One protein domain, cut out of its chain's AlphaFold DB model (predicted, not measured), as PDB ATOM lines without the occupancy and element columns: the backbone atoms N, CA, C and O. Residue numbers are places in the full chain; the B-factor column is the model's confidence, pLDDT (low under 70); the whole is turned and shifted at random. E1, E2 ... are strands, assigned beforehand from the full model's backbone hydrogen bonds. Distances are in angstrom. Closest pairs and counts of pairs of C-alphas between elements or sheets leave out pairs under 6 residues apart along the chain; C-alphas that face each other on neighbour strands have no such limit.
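This is residues 2 to 140 of the 561 residues of the protein "Autotransporter adhesin Ag43" of Enterobacteriaceae bacterium TzEc013 (UniProt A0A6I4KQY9). The chain is wound in stacked turns, a solenoid whose strands make two walls face to face: nine strands in one and six in the other. Partway along, it folds back and forth through E6, E7 and E8 within the nine-strand wall before the winding goes on, and the hairpin E14 and E15 lies at the end of the stack away from E1 and E2. The printed part has 139 residues, with no named helix and fifteen named strands, E1 to E15 in order along the chain; the class is all strand. The larger sheet, E2 E4 E6 E7 E8 E10 E12 E14 E15, is mixed; the smaller, E1 E3 E5 E9 E11 E13, is all parallel. The whole is compact, with a radius of gyration of the C-alphas of 13.8 A and spans of 40 by 29 by 21 A.

Start at E1, residues 5 to 8, and pass to E2, residues 13 to 15, in the other sheet; their closest C-alphas, those of Val 8 and Ala 14, are 6.8 A apart. Back in the first sheet, E3, residues 24 to 27, is the parallel neighbour of E1, with N 6 and O 24 within hydrogen-bond range at 2.9 A. Continue with E4, residues 32 to 38, E5, residues 43 to 47, and E6, residues 51 to 56; E4 and E6 are parallel neighbours, with N 33 and O 51 2.8 A apart. E6, E7, residues 59 to 64, and E8, residues 67 to 69, form a meander, each strand the antiparallel neighbour of the one before, in two hairpins: look for N 52 and O 63 at 2.8 A, and N 62 and O 69 at 3.0 A. E9, residues 78 to 81, is the parallel neighbour of E5, with N 46 and O 78 2.9 A apart. The alternation goes on through E10, residues 86 to 88, E11, residues 97 to 100, E12, residues 105 to 111, E13, residues 116 to 120, and E14, residues 124 to 128. E15, residues 134 to 138, makes a hairpin with E14, with N 125 and O 137 at 2.8 A. The sheets form a sandwich, two sheets face to face, their facing parts 9.4 A centre to centre.

Find C-alpha 5, where E1 begins, at (-1.675, 20.498, 59.451). E4 measures 15.2 A, E6 15.5 A, E7 16.3 A and E12 15.6 A. E15 ends at C-alpha 138, (-12.454, -12.786, 52.511).

The C-alphas farthest apart, those of Ser 2 and Gly 139, are 42.5 A apart. The printed part has no cut, and no link is long. Mean pLDDT of the printed part is 97.4; residue 2 alone is under 70.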
ATOM      1  N   SER A   2       5.513  22.736  54.676       66.81
ATOM      2  CA  SER A   2       6.200  21.648  55.399       66.81
ATOM      3  C   SER A   2       5.616  21.644  56.805       66.81
ATOM      4  O   SER A   2       5.412  22.729  57.351       66.81
ATOM      5  N   ASP A   3       5.251  20.474  57.327       82.94
ATOM      6  CA  ASP A   3       4.728  20.281  58.692       82.94
ATOM      7  C   ASP A   3       3.387  20.988  58.997       82.94
ATOM      8  O   ASP A   3       2.886  20.966  60.118       82.94
ATOM      9  N   GLY A   4       2.768  21.609  57.989       92.00
ATOM     10  CA  GLY A   4       1.463  22.250  58.124       92.00
ATOM     11  C   GLY A   4       0.353  21.212  58.244       92.00
ATOM     12  O   GLY A   4       0.297  20.280  57.442       92.00
ATOM     13  N   TRP A   5      -0.553  21.399  59.204       95.81
ATOM     14  CA  TRP A   5      -1.675  20.498  59.451       95.81
ATOM     15  C   TRP A   5      -3.006  21.233  59.300       95.81
ATOM     16  O   TRP A   5      -3.323  22.140  60.066       95.81
ATOM     17  N   GLN A   6      -3.789  20.837  58.300       97.38
ATOM     18  CA  GLN A   6      -5.156  21.307  58.103       97.38
ATOM     19  C   GLN A   6      -6.138  20.238  58.574       97.38
ATOM     20  O   GLN A   6      -5.998  19.071  58.214       97.38
ATOM     21  N   ILE A   7      -7.145  20.644  59.350       98.19
ATOM     22  CA  ILE A   7      -8.197  19.761  59.860       98.19
ATOM     23  C   ILE A   7      -9.548  20.281  59.377       98.19
ATOM     24  O   ILE A   7      -9.921  21.419  59.667       98.19
ATOM     25  N   VAL A   8     -10.288  19.437  58.666       98.31
ATOM     26  CA  VAL A   8     -11.666  19.686  58.243       98.31
ATOM     27  C   VAL A   8     -12.581  18.829  59.108       98.31
ATOM     28  O   VAL A   8     -12.681  17.619  58.915       98.31
ATOM     29  N   LYS A   9     -13.214  19.461  60.099       98.12
ATOM     30  CA  LYS A   9     -14.136  18.796  61.029       98.12
ATOM     31  C   LYS A   9     -15.482  18.492  60.363       98.12
ATOM     32  O   LYS A   9     -15.755  18.960  59.259       98.12
ATOM     33  N   ASN A  10     -16.344  17.757  61.064       97.50
ATOM     34  CA  ASN A  10     -17.730  17.510  60.660       97.50
ATOM     35  C   ASN A  10     -18.457  18.813  60.264       97.50
ATOM     36  O   ASN A  10     -18.379  19.805  60.992       97.50
ATOM     37  N   GLY A  11     -19.105  18.826  59.094       96.69
ATOM     38  CA  GLY A  11     -19.770  20.007  58.529       96.69
ATOM     39  C   GLY A  11     -18.821  21.088  57.993       96.69
ATOM     40  O   GLY A  11     -19.264  22.032  57.341       96.69
ATOM     41  N   GLY A  12     -17.515  20.959  58.237       97.94
ATOM     42  CA  GLY A  12     -16.490  21.832  57.685       97.94
ATOM     43  C   GLY A  12     -16.287  21.589  56.193       97.94
ATOM     44  O   GLY A  12     -16.383  20.459  55.709       97.94
ATOM     45  N   VAL A  13     -15.961  22.661  55.472       97.81
ATOM     46  CA  VAL A  13     -15.701  22.629  54.031       97.81
ATOM     47  C   VAL A  13     -14.355  23.281  53.740       97.81
ATOM     48  O   VAL A  13     -14.095  24.407  54.161       97.81
ATOM     49  N   ALA A  14     -13.507  22.582  52.993       97.31
ATOM     50  CA  ALA A  14     -12.279  23.107  52.418       97.31
ATOM     51  C   ALA A  14     -12.292  22.915  50.898       97.31
ATOM     52  O   ALA A  14     -12.748  21.896  50.389       97.31
ATOM     53  N   GLY A  15     -11.764  23.890  50.167       95.19
ATOM     54  CA  GLY A  15     -11.603  23.821  48.717       95.19
ATOM     55  C   GLY A  15     -10.184  24.203  48.315       95.19
ATOM     56  O   GLY A  15      -9.542  24.991  49.007       95.19
ATOM     57  N   ASN A  16      -9.697  23.661  47.197       96.50
ATOM     58  CA  ASN A  16      -8.412  24.030  46.579       96.50
ATOM     59  C   ASN A  16      -7.204  23.867  47.524       96.50
ATOM     60  O   ASN A  16      -6.249  24.645  47.503       96.50
ATOM     61  N   THR A  17      -7.256  22.856  48.392       96.75
ATOM     62  CA  THR A  17      -6.183  22.570  49.351       96.75
ATOM     63  C   THR A  17      -4.987  21.947  48.638       96.75
ATOM     64  O   THR A  17      -5.132  20.924  47.979       96.75
ATOM     65  N   THR A  18      -3.787  22.508  48.806       96.94
ATOM     66  CA  THR A  18      -2.535  21.878  48.349       96.94
ATOM     67  C   THR A  18      -1.745  21.344  49.538       96.94
ATOM     68  O   THR A  18      -1.288  22.110  50.392       96.94
ATOM     69  N   VAL A  19      -1.538  20.030  49.568       97.19
ATOM     70  CA  VAL A  19      -0.742  19.344  50.590       97.19
ATOM     71  C   VAL A  19       0.631  19.055  49.995       97.19
ATOM     72  O   VAL A  19       0.754  18.282  49.048       97.19
ATOM     73  N   ASN A  20       1.656  19.732  50.512       94.69
ATOM     74  CA  ASN A  20       3.046  19.545  50.091       94.69
ATOM     75  C   ASN A  20       3.715  18.434  50.911       94.69
ATOM     76  O   ASN A  20       3.125  17.943  51.871       94.69
ATOM     77  N   GLN A  21       4.955  18.085  50.563       93.62
ATOM     78  CA  GLN A  21       5.766  17.137  51.325       93.62
ATOM     79  C   GLN A  21       5.764  17.477  52.827       93.62
ATOM     80  O   GLN A  21       5.946  18.642  53.191       93.62
ATOM     81  N   LYS A  22       5.537  16.469  53.683       89.69
ATOM     82  CA  LYS A  22       5.372  16.571  55.151       89.69
ATOM     83  C   LYS A  22       4.166  17.389  55.634       89.69
ATOM     84  O   LYS A  22       3.932  17.480  56.833       89.69
ATOM     85  N   GLY A  23       3.396  17.996  54.736       96.38
ATOM     86  CA  GLY A  23       2.107  18.583  55.076       96.38
ATOM     87  C   GLY A  23       1.062  17.495  55.311       96.38
ATOM     88  O   GLY A  23       1.137  16.418  54.722       96.38
ATOM     89  N   ARG A  24       0.056  17.791  56.135       97.62
ATOM     90  CA  ARG A  24      -1.040  16.878  56.464       97.62
ATOM     91  C   ARG A  24      -2.395  17.540  56.252       97.62
ATOM     92  O   ARG A  24      -2.671  18.596  56.821       97.62
ATOM     93  N   LEU A  25      -3.265  16.875  55.500       98.38
ATOM     94  CA  LEU A  25      -4.698  17.148  55.472       98.38
ATOM     95  C   LEU A  25      -5.421  16.043  56.238       98.38
ATOM     96  O   LEU A  25      -5.320  14.875  55.875       98.38
ATOM     97  N   GLN A  26      -6.157  16.416  57.279       98.56
ATOM     98  CA  GLN A  26      -7.088  15.536  57.969       98.56
ATOM     99  C   GLN A  26      -8.525  15.950  57.658       98.56
ATOM    100  O   GLN A  26      -8.883  17.112  57.851       98.56
ATOM    101  N   VAL A  27      -9.341  15.004  57.205       98.69
ATOM    102  CA  VAL A  27     -10.773  15.207  56.971       98.69
ATOM    103  C   VAL A  27     -11.535  14.215  57.839       98.69
ATOM    104  O   VAL A  27     -11.449  13.004  57.645       98.69
ATOM    105  N   ASP A  28     -12.239  14.740  58.837       98.31
ATOM    106  CA  ASP A  28     -13.012  13.927  59.770       98.31
ATOM    107  C   ASP A  28     -14.330  13.467  59.121       98.31
ATOM    108  O   ASP A  28     -14.767  13.993  58.093       98.31
ATOM    109  N   ALA A  29     -15.006  12.498  59.743       97.88
ATOM    110  CA  ALA A  29     -16.310  12.025  59.282       97.88
ATOM    111  C   ALA A  29     -17.318  13.186  59.132       97.88
ATOM    112  O   ALA A  29     -17.503  13.996  60.047       97.88
ATOM    113  N   GLY A  30     -17.979  13.262  57.974       97.44
ATOM    114  CA  GLY A  30     -18.886  14.356  57.604       97.44
ATOM    115  C   GLY A  30     -18.207  15.682  57.223       97.44
ATOM    116  O   GLY A  30     -18.906  16.666  56.992       97.44
ATOM    117  N   GLY A  31     -16.874  15.749  57.178       98.56
ATOM    118  CA  GLY A  31     -16.131  16.871  56.596       98.56
ATOM    119  C   GLY A  31     -16.034  16.766  55.069       98.56
ATOM    120  O   GLY A  31     -16.085  15.668  54.509       98.56
ATOM    121  N   THR A  32     -15.886  17.910  54.390       98.69
ATOM    122  CA  THR A  32     -15.767  17.987  52.922       98.69
ATOM    123  C   THR A  32     -14.499  18.725  52.494       98.69
ATOM    124  O   THR A  32     -14.302  19.882  52.856       98.69
ATOM    125  N   ALA A  33     -13.657  18.096  51.677       98.50
ATOM    126  CA  ALA A  33     -12.486  18.712  51.058       98.50
ATOM    127  C   ALA A  33     -12.472  18.459  49.542       98.50
ATOM    128  O   ALA A  33     -12.281  17.330  49.101       98.50
ATOM    129  N   THR A  34     -12.653  19.495  48.725       98.25
ATOM    130  CA  THR A  34     -12.696  19.363  47.256       98.25
ATOM    131  C   THR A  34     -11.513  20.047  46.579       98.25
ATOM    132  O   THR A  34     -10.885  20.957  47.131       98.25
ATOM    133  N   ASN A  35     -11.194  19.607  45.360       97.50
ATOM    134  CA  ASN A  35     -10.047  20.087  44.580       97.50
ATOM    135  C   ASN A  35      -8.723  19.995  45.360       97.50
ATOM    136  O   ASN A  35      -7.891  20.906  45.325       97.50
ATOM    137  N   VAL A  36      -8.536  18.904  46.104       98.50
ATOM    138  CA  VAL A  36      -7.300  18.653  46.842       98.50
ATOM    139  C   VAL A  36      -6.180  18.326  45.855       98.50
ATOM    140  O   VAL A  36      -6.314  17.447  45.014       98.50
ATOM    141  N   THR A  37      -5.044  19.005  45.966       98.19
ATOM    142  CA  THR A  37      -3.801  18.626  45.289       98.19
ATOM    143  C   THR A  37      -2.864  17.998  46.314       98.19
ATOM    144  O   THR A  37      -2.236  18.705  47.104       98.19
ATOM    145  N   LEU A  38      -2.770  16.670  46.305       97.38
ATOM    146  CA  LEU A  38      -1.888  15.898  47.178       97.38
ATOM    147  C   LEU A  38      -0.551  15.674  46.456       97.38
ATOM    148  O   LEU A  38      -0.442  14.836  45.560       97.38
ATOM    149  N   LYS A  39       0.463  16.479  46.787       96.31
ATOM    150  CA  LYS A  39       1.816  16.310  46.235       96.31
ATOM    151  C   LYS A  39       2.489  15.090  46.863       96.31
ATOM    152  O   LYS A  39       2.116  14.671  47.955       96.31
ATOM    153  N   GLN A  40       3.509  14.561  46.185       95.31
ATOM    154  CA  GLN A  40       4.304  13.451  46.706       95.31
ATOM    155  C   GLN A  40       4.859  13.781  48.096       95.31
ATOM    156  O   GLN A  40       5.432  14.850  48.326       95.31
ATOM    157  N   GLY A  41       4.660  12.845  49.016       92.44
ATOM    158  CA  GLY A  41       5.028  12.956  50.418       92.44
ATOM    159  C   GLY A  41       4.106  13.833  51.267       92.44
ATOM    160  O   GLY A  41       4.445  14.118  52.416       92.44
ATOM    161  N   GLY A  42       2.981  14.295  50.719       96.31
ATOM    162  CA  GLY A  42       1.891  14.883  51.492       96.31
ATOM    163  C   GLY A  42       1.004  13.796  52.098       96.31
ATOM    164  O   GLY A  42       0.700  12.801  51.448       96.31
ATOM    165  N   ALA A  43       0.559  13.997  53.336       98.00
ATOM    166  CA  ALA A  43      -0.266  13.038  54.061       98.00
ATOM    167  C   ALA A  43      -1.757  13.392  53.974       98.00
ATOM    168  O   ALA A  43      -2.166  14.501  54.333       98.00
ATOM    169  N   LEU A  44      -2.583  12.427  53.565       98.56
ATOM    170  CA  LEU A  44      -4.039  12.476  53.702       98.56
ATOM    171  C   LEU A  44      -4.471  11.548  54.836       98.56
ATOM    172  O   LEU A  44      -4.190  10.358  54.774       98.56
ATOM    173  N   VAL A  45      -5.174  12.069  55.842       98.75
ATOM    174  CA  VAL A  45      -5.788  11.284  56.922       98.75
ATOM    175  C   VAL A  45      -7.303  11.433  56.851       98.75
ATOM    176  O   VAL A  45      -7.825  12.528  57.041       98.75
ATOM    177  N   THR A  46      -8.016  10.353  56.555       98.75
ATOM    178  CA  THR A  46      -9.470  10.388  56.352       98.75
ATOM    179  C   THR A  46     -10.108   9.023  56.616       98.75
ATOM    180  O   THR A  46      -9.422   8.019  56.806       98.75
ATOM    181  N   SER A  47     -11.435   8.971  56.596       98.75
ATOM    182  CA  SER A  47     -12.204   7.727  56.516       98.75
ATOM    183  C   SER A  47     -13.166   7.758  55.333       98.75
ATOM    184  O   SER A  47     -13.410   8.816  54.749       98.75
ATOM    185  N   THR A  48     -13.764   6.613  55.008       98.69
ATOM    186  CA  THR A  48     -14.834   6.523  54.001       98.69
ATOM    187  C   THR A  48     -16.135   7.239  54.402       98.69
ATOM    188  O   THR A  48     -17.049   7.317  53.590       98.69
ATOM    189  N   ALA A  49     -16.233   7.796  55.619       98.44
ATOM    190  CA  ALA A  49     -17.348   8.654  56.048       98.44
ATOM    191  C   ALA A  49     -17.127  10.158  55.776       98.44
ATOM    192  O   ALA A  49     -17.970  10.981  56.142       98.44
ATOM    193  N   ALA A  50     -15.994  10.543  55.192       98.62
ATOM    194  CA  ALA A  50     -15.725  11.907  54.741       98.62
ATOM    195  C   ALA A  50     -16.014  12.070  53.239       98.62
ATOM    196  O   ALA A  50     -16.201  11.089  52.522       98.62
ATOM    197  N   THR A  51     -16.008  13.317  52.756       98.75
ATOM    198  CA  THR A  51     -15.994  13.627  51.319       98.75
ATOM    199  C   THR A  51     -14.672  14.286  50.943       98.75
ATOM    200  O   THR A  51     -14.392  15.400  51.380       98.75
ATOM    201  N   VAL A  52     -13.850  13.622  50.130       98.81
ATOM    202  CA  VAL A  52     -12.556  14.140  49.661       98.81
ATOM    203  C   VAL A  52     -12.420  13.908  48.163       98.81
ATOM    204  O   VAL A  52     -12.522  12.776  47.711       98.81
ATOM    205  N   THR A  53     -12.159  14.948  47.375       98.69
ATOM    206  CA  THR A  53     -11.887  14.803  45.935       98.69
ATOM    207  C   THR A  53     -10.664  15.601  45.529       98.69
ATOM    208  O   THR A  53     -10.419  16.701  46.035       98.69
ATOM    209  N   GLY A  54      -9.876  15.058  44.606       98.50
ATOM    210  CA  GLY A  54      -8.641  15.712  44.218       98.50
ATOM    211  C   GLY A  54      -7.794  14.947  43.219       98.50
ATOM    212  O   GLY A  54      -8.245  14.017  42.556       98.50
ATOM    213  N   ILE A  55      -6.539  15.371  43.125       98.50
ATOM    214  CA  ILE A  55      -5.493  14.755  42.317       98.50
ATOM    215  C   ILE A  55      -4.307  14.456  43.232       98.50
ATOM    216  O   ILE A  55      -3.880  15.306  44.018       98.50
ATOM    217  N   ASN A  56      -3.768  13.250  43.115       98.38
ATOM    218  CA  ASN A  56      -2.504  12.842  43.708       98.38
ATOM    219  C   ASN A  56      -1.506  12.456  42.603       98.38
ATOM    220  O   ASN A  56      -1.762  12.635  41.410       98.38
ATOM    221  N   ARG A  57      -0.343  11.928  42.988       97.50
ATOM    222  CA  ARG A  57       0.715  11.530  42.042       97.50
ATOM    223  C   ARG A  57       0.328  10.400  41.070       97.50
ATOM    224  O   ARG A  57       1.047  10.189  40.101       97.50
ATOM    225  N   LEU A  58      -0.765   9.678  41.324       97.81
ATOM    226  CA  LEU A  58      -1.329   8.625  40.471       97.81
ATOM    227  C   LEU A  58      -2.570   9.090  39.685       97.81
ATOM    228  O   LEU A  58      -3.219   8.280  39.029       97.81
ATOM    229  N   GLY A  59      -2.909  10.381  39.731       98.25
ATOM    230  CA  GLY A  59      -4.055  10.949  39.022       98.25
ATOM    231  C   GLY A  59      -5.205  11.327  39.951       98.25
ATOM    232  O   GLY A  59      -4.997  11.659  41.118       98.25
ATOM    233  N   ALA A  60      -6.423  11.355  39.408       98.56
ATOM    234  CA  ALA A  60      -7.613  11.715  40.172       98.56
ATOM    235  C   ALA A  60      -7.909  10.667  41.253       98.56
ATOM    236  O   ALA A  60      -7.797   9.471  40.993       98.56
ATOM    237  N   PHE A  61      -8.304  11.117  42.442       98.81
ATOM    238  CA  PHE A  61      -8.733  10.257  43.541       98.81
ATOM    239  C   PHE A  61      -9.994  10.808  44.197       98.81
ATOM    240  O   PHE A  61     -10.288  12.011  44.120       98.81
ATOM    241  N   SER A  62     -10.730   9.932  44.871       98.69
ATOM    242  CA  SER A  62     -11.955  10.312  45.561       98.69
ATOM    243  C   SER A  62     -12.206   9.479  46.814       98.69
ATOM    244  O   SER A  62     -11.751   8.347  46.943       98.69
ATOM    245  N   VAL A  63     -12.938  10.073  47.748       98.81
ATOM    246  CA  VAL A  63     -13.625   9.441  48.871       98.81
ATOM    247  C   VAL A  63     -14.998  10.094  48.911       98.81
ATOM    248  O   VAL A  63     -15.104  11.267  49.254       98.81
ATOM    249  N   VAL A  64     -16.030   9.397  48.449       98.31
ATOM    250  CA  VAL A  64     -17.384   9.941  48.270       98.31
ATOM    251  C   VAL A  64     -18.389   8.845  48.593       98.31
ATOM    252  O   VAL A  64     -18.240   7.725  48.117       98.31
ATOM    253  N   GLU A  65     -19.403   9.164  49.402       97.00
ATOM    254  CA  GLU A  65     -20.545   8.272  49.682       97.00
ATOM    255  C   GLU A  65     -20.136   6.841  50.090       97.00
ATOM    256  O   GLU A  65     -20.655   5.851  49.580       97.00
ATOM    257  N   GLY A  66     -19.159   6.710  50.996       97.88
ATOM    258  CA  GLY A  66     -18.701   5.396  51.458       97.88
ATOM    259  C   GLY A  66     -17.773   4.659  50.487       97.88
ATOM    260  O   GLY A  66     -17.380   3.526  50.767       97.88
ATOM    261  N   LYS A  67     -17.380   5.279  49.368       98.75
ATOM    262  CA  LYS A  67     -16.451   4.710  48.388       98.75
ATOM    263  C   LYS A  67     -15.190   5.558  48.244       98.75
ATOM    264  O   LYS A  67     -15.262   6.722  47.861       98.75
ATOM    265  N   ALA A  68     -14.033   4.961  48.501       98.88
ATOM    266  CA  ALA A  68     -12.728   5.522  48.175       98.88
ATOM    267  C   ALA A  68     -12.179   4.908  46.879       98.88
ATOM    268  O   ALA A  68     -12.346   3.713  46.649       98.88
ATOM    269  N   ASP A  69     -11.503   5.695  46.047       98.88
ATOM    270  CA  ASP A  69     -10.812   5.222  44.847       98.88
ATOM    271  C   ASP A  69      -9.496   5.977  44.621       98.88
ATOM    272  O   ASP A  69      -9.426   7.197  44.796       98.88
ATOM    273  N   ASN A  70      -8.456   5.234  44.229       98.62
ATOM    274  CA  ASN A  70      -7.118   5.735  43.887       98.62
ATOM    275  C   ASN A  70      -6.453   6.572  44.997       98.62
ATOM    276  O   ASN A  70      -5.711   7.519  44.731       98.62
ATOM    277  N   VAL A  71      -6.738   6.264  46.266       98.81
ATOM    278  CA  VAL A  71      -6.150   6.972  47.411       98.81
ATOM    279  C   VAL A  71      -4.688   6.550  47.592       98.81
ATOM    280  O   VAL A  71      -4.382   5.362  47.650       98.81
ATOM    281  N   VAL A  72      -3.785   7.528  47.721       98.69
ATOM    282  CA  VAL A  72      -2.364   7.313  48.045       98.69
ATOM    283  C   VAL A  72      -2.125   7.666  49.510       98.69
ATOM    284  O   VAL A  72      -2.466   8.766  49.949       98.69
ATOM    285  N   LEU A  73      -1.531   6.737  50.254       98.62
ATOM    286  CA  LEU A  73      -1.208   6.862  51.670       98.62
ATOM    287  C   LEU A  73       0.307   6.772  51.838       98.62
ATOM    288  O   LEU A  73       0.903   5.749  51.524       98.62
ATOM    289  N   GLU A  74       0.921   7.844  52.327       97.19
ATOM    290  CA  GLU A  74       2.363   7.951  52.569       97.19
ATOM    291  C   GLU A  74       2.628   8.986  53.675       97.19
ATOM    292  O   GLU A  74       1.775   9.837  53.939       97.19
ATOM    293  N   ASN A  75       3.798   8.937  54.321       95.31
ATOM    294  CA  ASN A  75       4.270   9.955  55.279       95.31
ATOM    295  C   ASN A  75       3.276  10.296  56.416       95.31
ATOM    296  O   ASN A  75       3.109  11.458  56.787       95.31
ATOM    297  N   GLY A  76       2.597   9.291  56.973       96.00
ATOM    298  CA  GLY A  76       1.569   9.453  58.009       96.00
ATOM    299  C   GLY A  76       0.142   9.566  57.464       96.00
ATOM    300  O   GLY A  76      -0.795   9.772  58.237       96.00
ATOM    301  N   GLY A  77      -0.039   9.448  56.145       98.38
ATOM    302  CA  GLY A  77      -1.351   9.321  55.523       98.38
ATOM    303  C   GLY A  77      -2.074   8.059  55.994       98.38
ATOM    304  O   GLY A  77      -1.464   7.009  56.179       98.38
ATOM    305  N   ARG A  78      -3.387   8.152  56.191       98.75
ATOM    306  CA  ARG A  78      -4.212   7.065  56.701       98.75
ATOM    307  C   ARG A  78      -5.617   7.066  56.102       98.75
ATOM    308  O   ARG A  78      -6.254   8.116  56.044       98.75
ATOM    309  N   LEU A  79      -6.105   5.886  55.722       98.88
ATOM    310  CA  LEU A  79      -7.493   5.666  55.311       98.88
ATOM    311  C   LEU A  79      -8.146   4.613  56.205       98.88
ATOM    312  O   LEU A  79      -7.700   3.467  56.229       98.88
ATOM    313  N   ASP A  80      -9.231   4.999  56.872       98.88
ATOM    314  CA  ASP A  80     -10.124   4.072  57.571       98.88
ATOM    315  C   ASP A  80     -11.287   3.671  56.646       98.88
ATOM    316  O   ASP A  80     -12.143   4.496  56.301       98.88
ATOM    317  N   VAL A  81     -11.348   2.396  56.264       98.81
ATOM    318  CA  VAL A  81     -12.454   1.804  55.504       98.81
ATOM    319  C   VAL A  81     -13.442   1.186  56.485       98.81
ATOM    320  O   VAL A  81     -13.183   0.145  57.088       98.81
ATOM    321  N   LEU A  82     -14.569   1.868  56.677       98.69
ATOM    322  CA  LEU A  82     -15.601   1.472  57.635       98.69
ATOM    323  C   LEU A  82     -16.445   0.282  57.142       98.69
ATOM    324  O   LEU A  82     -16.432  -0.077  55.965       98.69
ATOM    325  N   THR A  83     -17.211  -0.311  58.055       98.31
ATOM    326  CA  THR A  83     -18.146  -1.406  57.767       98.31
ATOM    327  C   THR A  83     -19.139  -1.024  56.666       98.31
ATOM    328  O   THR A  83     -19.745   0.044  56.720       98.31
ATOM    329  N   GLY A  84     -19.309  -1.895  55.669       98.12
ATOM    330  CA  GLY A  84     -20.195  -1.674  54.523       98.12
ATOM    331  C   GLY A  84     -19.651  -0.705  53.466       98.12
ATOM    332  O   GLY A  84     -20.273  -0.538  52.421       98.12
ATOM    333  N   HIS A  85     -18.498  -0.079  53.705       98.75
ATOM    334  CA  HIS A  85     -17.848   0.835  52.768       98.75
ATOM    335  C   HIS A  85     -16.763   0.129  51.947       98.75
ATOM    336  O   HIS A  85     -16.311  -0.968  52.280       98.75
ATOM    337  N   THR A  86     -16.345   0.767  50.852       98.81
ATOM    338  CA  THR A  86     -15.380   0.203  49.899       98.81
ATOM    339  C   THR A  86     -14.227   1.165  49.617       98.81
ATOM    340  O   THR A  86     -14.443   2.364  49.480       98.81
ATOM    341  N   ALA A  87     -13.013   0.647  49.465       98.88
ATOM    342  CA  ALA A  87     -11.876   1.345  48.880       98.88
ATOM    343  C   ALA A  87     -11.322   0.549  47.690       98.88
ATOM    344  O   ALA A  87     -11.142  -0.663  47.780       98.88
ATOM    345  N   THR A  88     -11.037   1.210  46.574       98.81
ATOM    346  CA  THR A  88     -10.424   0.591  45.392       98.81
ATOM    347  C   THR A  88      -9.113   1.281  45.043       98.81
ATOM    348  O   THR A  88      -8.943   2.475  45.288       98.81
ATOM    349  N   ASN A  89      -8.157   0.530  44.488       98.56
ATOM    350  CA  ASN A  89      -6.889   1.069  43.979       98.56
ATOM    351  C   ASN A  89      -6.100   1.879  45.027       98.56
ATOM    352  O   ASN A  89      -5.478   2.890  44.712       98.56
ATOM    353  N   THR A  90      -6.160   1.474  46.298       98.81
ATOM    354  CA  THR A  90      -5.439   2.184  47.362       98.81
ATOM    355  C   THR A  90      -3.957   1.824  47.315       98.81
ATOM    356  O   THR A  90      -3.598   0.649  47.390       98.81
ATOM    357  N   ARG A  91      -3.089   2.833  47.223       98.62
ATOM    358  CA  ARG A  91      -1.632   2.684  47.307       98.62
ATOM    359  C   ARG A  91      -1.169   3.022  48.719       98.62
ATOM    360  O   ARG A  91      -1.412   4.132  49.184       98.62
ATOM    361  N   VAL A  92      -0.480   2.094  49.375       98.69
ATOM    362  CA  VAL A  92       0.013   2.256  50.752       98.69
ATOM    363  C   VAL A  92       1.536   2.195  50.744       98.69
ATOM    364  O   VAL A  92       2.105   1.115  50.679       98.69
ATOM    365  N   ASP A  93       2.195   3.346  50.761       97.81
ATOM    366  CA  ASP A  93       3.657   3.467  50.775       97.81
ATOM    367  C   ASP A  93       4.195   3.718  52.189       97.81
ATOM    368  O   ASP A  93       3.454   3.670  53.168       97.81
ATOM    369  N   ASP A  94       5.496   3.988  52.284       97.12
ATOM    370  CA  ASP A  94       6.211   4.226  53.532       97.12
ATOM    371  C   ASP A  94       5.514   5.261  54.433       97.12
ATOM    372  O   ASP A  94       5.193   6.390  54.031       97.12
ATOM    373  N   GLY A  95       5.226   4.840  55.666       96.31
ATOM    374  CA  GLY A  95       4.489   5.618  56.660       96.31
ATOM    375  C   GLY A  95       2.990   5.782  56.376       96.31
ATOM    376  O   GLY A  95       2.312   6.466  57.141       96.31
ATOM    377  N   GLY A  96       2.458   5.208  55.296       98.44
ATOM    378  CA  GLY A  96       1.028   5.148  55.003       98.44
ATOM    379  C   GLY A  96       0.329   4.031  55.780       98.44
ATOM    380  O   GLY A  96       0.918   2.986  56.039       98.44
ATOM    381  N   THR A  97      -0.939   4.221  56.153       98.88
ATOM    382  CA  THR A  97      -1.730   3.201  56.866       98.88
ATOM    383  C   THR A  97      -3.112   3.000  56.263       98.88
ATOM    384  O   THR A  97      -3.937   3.910  56.280       98.88
ATOM    385  N   LEU A  98      -3.405   1.784  55.817       98.88
ATOM    386  CA  LEU A  98      -4.757   1.360  55.471       98.88
ATOM    387  C   LEU A  98      -5.347   0.551  56.631       98.88
ATOM    388  O   LEU A  98      -4.809  -0.494  56.988       98.88
ATOM    389  N   ASP A  99      -6.444   1.032  57.214       98.81
ATOM    390  CA  ASP A  99      -7.219   0.316  58.233       98.81
ATOM    391  C   ASP A  99      -8.553  -0.128  57.637       98.81
ATOM    392  O   ASP A  99      -9.426   0.698  57.365       98.81
ATOM    393  N   VAL A 100      -8.701  -1.432  57.414       98.81
ATOM    394  CA  VAL A 100      -9.938  -2.034  56.916       98.81
ATOM    395  C   VAL A 100     -10.657  -2.688  58.083       98.81
ATOM    396  O   VAL A 100     -10.235  -3.723  58.596       98.81
ATOM    397  N   ARG A 101     -11.765  -2.075  58.496       97.88
ATOM    398  CA  ARG A 101     -12.580  -2.574  59.605       97.88
ATOM    399  C   ARG A 101     -13.357  -3.817  59.189       97.88
ATOM    400  O   ARG A 101     -13.618  -4.031  58.007       97.88
ATOM    401  N   ASN A 102     -13.807  -4.583  60.176       96.94
ATOM    402  CA  ASN A 102     -14.720  -5.701  59.976       96.94
ATOM    403  C   ASN A 102     -15.932  -5.292  59.108       96.94
ATOM    404  O   ASN A 102     -16.576  -4.264  59.357       96.94
ATOM    405  N   GLY A 103     -16.203  -6.065  58.054       97.44
ATOM    406  CA  GLY A 103     -17.226  -5.780  57.045       97.44
ATOM    407  C   GLY A 103     -16.899  -4.637  56.070       97.44
ATOM    408  O   GLY A 103     -17.740  -4.295  55.241       97.44
ATOM    409  N   GLY A 104     -15.721  -4.018  56.157       98.69
ATOM    410  CA  GLY A 104     -15.186  -3.101  55.149       98.69
ATOM    411  C   GLY A 104     -14.536  -3.859  53.988       98.69
ATOM    412  O   GLY A 104     -14.064  -4.986  54.154       98.69
ATOM    413  N   THR A 105     -14.515  -3.246  52.801       98.88
ATOM    414  CA  THR A 105     -13.946  -3.847  51.583       98.88
ATOM    415  C   THR A 105     -12.823  -2.988  51.006       98.88
ATOM    416  O   THR A 105     -13.029  -1.806  50.757       98.88
ATOM    417  N   ALA A 106     -11.650  -3.557  50.735       98.81
ATOM    418  CA  ALA A 106     -10.551  -2.879  50.052       98.81
ATOM    419  C   ALA A 106      -9.969  -3.761  48.937       98.81
ATOM    420  O   ALA A 106      -9.347  -4.779  49.218       98.81
ATOM    421  N   THR A 107     -10.148  -3.391  47.670       98.69
ATOM    422  CA  THR A 107      -9.673  -4.200  46.534       98.69
ATOM    423  C   THR A 107      -8.629  -3.475  45.697       98.69
ATOM    424  O   THR A 107      -8.561  -2.242  45.656       98.69
ATOM    425  N   THR A 108      -7.783  -4.261  45.031       98.38
ATOM    426  CA  THR A 108      -6.629  -3.752  44.274       98.38
ATOM    427  C   THR A 108      -5.720  -2.891  45.162       98.38
ATOM    428  O   THR A 108      -5.218  -1.845  44.753       98.38
ATOM    429  N   VAL A 109      -5.536  -3.309  46.418       98.81
ATOM    430  CA  VAL A 109      -4.595  -2.664  47.337       98.81
ATOM    431  C   VAL A 109      -3.178  -2.901  46.821       98.81
ATOM    432  O   VAL A 109      -2.807  -4.026  46.502       98.81
ATOM    433  N   SER A 110      -2.372  -1.848  46.740       98.50
ATOM    434  CA  SER A 110      -0.962  -1.941  46.372       98.50
ATOM    435  C   SER A 110      -0.110  -1.555  47.572       98.50
ATOM    436  O   SER A 110      -0.008  -0.374  47.911       98.50
ATOM    437  N   MET A 111       0.490  -2.550  48.221       98.44
ATOM    438  CA  MET A 111       1.376  -2.340  49.363       98.44
ATOM    439  C   MET A 111       2.793  -2.031  48.869       98.44
ATOM    440  O   MET A 111       3.395  -2.802  48.123       98.44
ATOM    441  N   GLY A 112       3.328  -0.887  49.276       96.56
ATOM    442  CA  GLY A 112       4.727  -0.510  49.138       96.56
ATOM    443  C   GLY A 112       5.537  -0.871  50.383       96.56
ATOM    444  O   GLY A 112       4.996  -1.250  51.422       96.56
ATOM    445  N   ASN A 113       6.861  -0.740  50.284       94.50
ATOM    446  CA  ASN A 113       7.746  -0.900  51.438       94.50
ATOM    447  C   ASN A 113       7.412   0.145  52.511       94.50
ATOM    448  O   ASN A 113       7.233   1.316  52.183       94.50
ATOM    449  N   GLY A 114       7.327  -0.286  53.773       94.31
ATOM    450  CA  GLY A 114       6.963   0.574  54.908       94.31
ATOM    451  C   GLY A 114       5.468   0.916  55.010       94.31
ATOM    452  O   GLY A 114       5.074   1.637  55.925       94.31
ATOM    453  N   GLY A 115       4.636   0.407  54.093       97.56
ATOM    454  CA  GLY A 115       3.185   0.530  54.173       97.56
ATOM    455  C   GLY A 115       2.599  -0.341  55.283       97.56
ATOM    456  O   GLY A 115       3.029  -1.473  55.498       97.56
ATOM    457  N   VAL A 116       1.591   0.186  55.976       98.69
ATOM    458  CA  VAL A 116       0.942  -0.475  57.113       98.69
ATOM    459  C   VAL A 116      -0.464  -0.934  56.743       98.69
ATOM    460  O   VAL A 116      -1.283  -0.132  56.288       98.69
ATOM    461  N   LEU A 117      -0.759  -2.210  56.998       98.69
ATOM    462  CA  LEU A 117      -2.104  -2.778  56.906       98.69
ATOM    463  C   LEU A 117      -2.626  -3.127  58.302       98.69
ATOM    464  O   LEU A 117      -1.992  -3.885  59.037       98.69
ATOM    465  N   LEU A 118      -3.803  -2.605  58.643       98.81
ATOM    466  CA  LEU A 118      -4.587  -3.028  59.801       98.81
ATOM    467  C   LEU A 118      -5.870  -3.684  59.285       98.81
ATOM    468  O   LEU A 118      -6.627  -3.050  58.551       98.81
ATOM    469  N   ALA A 119      -6.092  -4.950  59.623       98.62
ATOM    470  CA  ALA A 119      -7.281  -5.682  59.195       98.62
ATOM    471  C   ALA A 119      -7.636  -6.808  60.172       98.62
ATOM    472  O   ALA A 119      -6.827  -7.229  61.003       98.62
ATOM    473  N   ASP A 120      -8.843  -7.341  60.040       98.44
ATOM    474  CA  ASP A 120      -9.258  -8.586  60.676       98.44
ATOM    475  C   ASP A 120      -9.879  -9.543  59.653       98.44
ATOM    476  O   ASP A 120     -10.210  -9.143  58.537       98.44
ATOM    477  N   SER A 121     -10.023 -10.818  60.012       98.38
ATOM    478  CA  SER A 121     -10.534 -11.861  59.111       98.38
ATOM    479  C   SER A 121     -11.990 -11.660  58.662       98.38
ATOM    480  O   SER A 121     -12.429 -12.319  57.721       98.38
ATOM    481  N   GLY A 122     -12.733 -10.735  59.288       97.94
ATOM    482  CA  GLY A 122     -14.063 -10.306  58.846       97.94
ATOM    483  C   GLY A 122     -14.064  -9.178  57.805       97.94
ATOM    484  O   GLY A 122     -15.137  -8.755  57.373       97.94
ATOM    485  N   ALA A 123     -12.903  -8.652  57.411       98.56
ATOM    486  CA  ALA A 123     -12.778  -7.717  56.294       98.56
ATOM    487  C   ALA A 123     -12.736  -8.451  54.937       98.56
ATOM    488  O   ALA A 123     -12.473  -9.652  54.866       98.56
ATOM    489  N   ALA A 124     -12.960  -7.715  53.846       98.69
ATOM    490  CA  ALA A 124     -12.729  -8.195  52.485       98.69
ATOM    491  C   ALA A 124     -11.587  -7.396  51.846       98.69
ATOM    492  O   ALA A 124     -11.772  -6.243  51.466       98.69
ATOM    493  N   VAL A 125     -10.396  -7.981  51.735       98.81
ATOM    494  CA  VAL A 125      -9.203  -7.303  51.210       98.81
ATOM    495  C   VAL A 125      -8.596  -8.104  50.067       98.81
ATOM    496  O   VAL A 125      -8.457  -9.317  50.167       98.81
ATOM    497  N   SER A 126      -8.198  -7.447  48.981       98.69
ATOM    498  CA  SER A 126      -7.386  -8.072  47.934       98.69
ATOM    499  C   SER A 126      -6.366  -7.096  47.371       98.69
ATOM    500  O   SER A 126      -6.644  -5.905  47.203       98.69
ATOM    501  N   GLY A 127      -5.170  -7.592  47.073       98.62
ATOM    502  CA  GLY A 127      -4.097  -6.724  46.616       98.62
ATOM    503  C   GLY A 127      -2.793  -7.435  46.311       98.62
ATOM    504  O   GLY A 127      -2.723  -8.662  46.248       98.62
ATOM    505  N   THR A 128      -1.754  -6.629  46.128       98.50
ATOM    506  CA  THR A 128      -0.373  -7.066  45.933       98.50
ATOM    507  C   THR A 128       0.531  -6.508  47.028       98.50
ATOM    508  O   THR A 128       0.421  -5.349  47.437       98.50
ATOM    509  N   ARG A 129       1.418  -7.370  47.522       97.00
ATOM    510  CA  ARG A 129       2.478  -7.077  48.489       97.00
ATOM    511  C   ARG A 129       3.616  -6.301  47.826       97.00
ATOM    512  O   ARG A 129       3.731  -6.269  46.600       97.00
ATOM    513  N   SER A 130       4.513  -5.756  48.643       95.50
ATOM    514  CA  SER A 130       5.726  -5.077  48.169       95.50
ATOM    515  C   SER A 130       6.678  -5.995  47.390       95.50
ATOM    516  O   SER A 130       7.398  -5.522  46.514       95.50
ATOM    517  N   ASP A 131       6.639  -7.304  47.656       94.88
ATOM    518  CA  ASP A 131       7.374  -8.348  46.925       94.88
ATOM    519  C   ASP A 131       6.675  -8.802  45.623       94.88
ATOM    520  O   ASP A 131       7.156  -9.702  44.935       94.88
ATOM    521  N   GLY A 132       5.544  -8.180  45.272       96.00
ATOM    522  CA  GLY A 132       4.774  -8.457  44.061       96.00
ATOM    523  C   GLY A 132       3.812  -9.642  44.162       96.00
ATOM    524  O   GLY A 132       3.046  -9.867  43.223       96.00
ATOM    525  N   LYS A 133       3.796 -10.391  45.274       97.50
ATOM    526  CA  LYS A 133       2.846 -11.497  45.465       97.50
ATOM    527  C   LYS A 133       1.443 -10.974  45.767       97.50
ATOM    528  O   LYS A 133       1.280  -9.950  46.429       97.50
ATOM    529  N   ALA A 134       0.426 -11.689  45.298       98.50
ATOM    530  CA  ALA A 134      -0.954 -11.412  45.677       98.50
ATOM    531  C   ALA A 134      -1.207 -11.809  47.142       98.50
ATOM    532  O   ALA A 134      -0.536 -12.696  47.666       98.50
ATOM    533  N   PHE A 135      -2.173 -11.155  47.782       98.75
ATOM    534  CA  PHE A 135      -2.703 -11.539  49.091       98.75
ATOM    535  C   PHE A 135      -4.207 -11.269  49.143       98.75
ATOM    536  O   PHE A 135      -4.722 -10.431  48.388       98.75
ATOM    537  N   SER A 136      -4.918 -11.959  50.036       98.69
ATOM    538  CA  SER A 136      -6.352 -11.728  50.207       98.69
ATOM    539  C   SER A 136      -6.871 -12.011  51.615       98.69
ATOM    540  O   SER A 136      -6.258 -12.736  52.391       98.69
ATOM    541  N   ILE A 137      -8.011 -11.404  51.936       98.81
ATOM    542  CA  ILE A 137      -8.843 -11.672  53.106       98.81
ATOM    543  C   ILE A 137     -10.284 -11.691  52.597       98.81
ATOM    544  O   ILE A 137     -10.712 -10.748  51.932       98.81
ATOM    545  N   GLY A 138     -11.043 -12.739  52.876       97.62
ATOM    546  CA  GLY A 138     -12.454 -12.786  52.511       97.62
ATOM    547  C   GLY A 138     -13.141 -14.043  53.016       97.62
ATOM    548  O   GLY A 138     -12.565 -15.126  53.005       97.62
ATOM    549  N   GLY A 139     -14.387 -13.898  53.472       95.62
ATOM    550  CA  GLY A 139     -15.194 -15.031  53.936       95.62
ATOM    551  C   GLY A 139     -14.563 -15.809  55.096       95.62
ATOM    552  O   GLY A 139     -14.686 -17.029  55.133       95.62
ATOM    553  N   GLY A 140     -13.845 -15.128  55.997       97.06
ATOM    554  CA  GLY A 140     -13.141 -15.777  57.108       97.06
ATOM    555  C   GLY A 140     -11.875 -16.536  56.693       97.06
ATOM    556  O   GLY A 140     -11.380 -17.366  57.451       97.06
TER     557      GLY A 140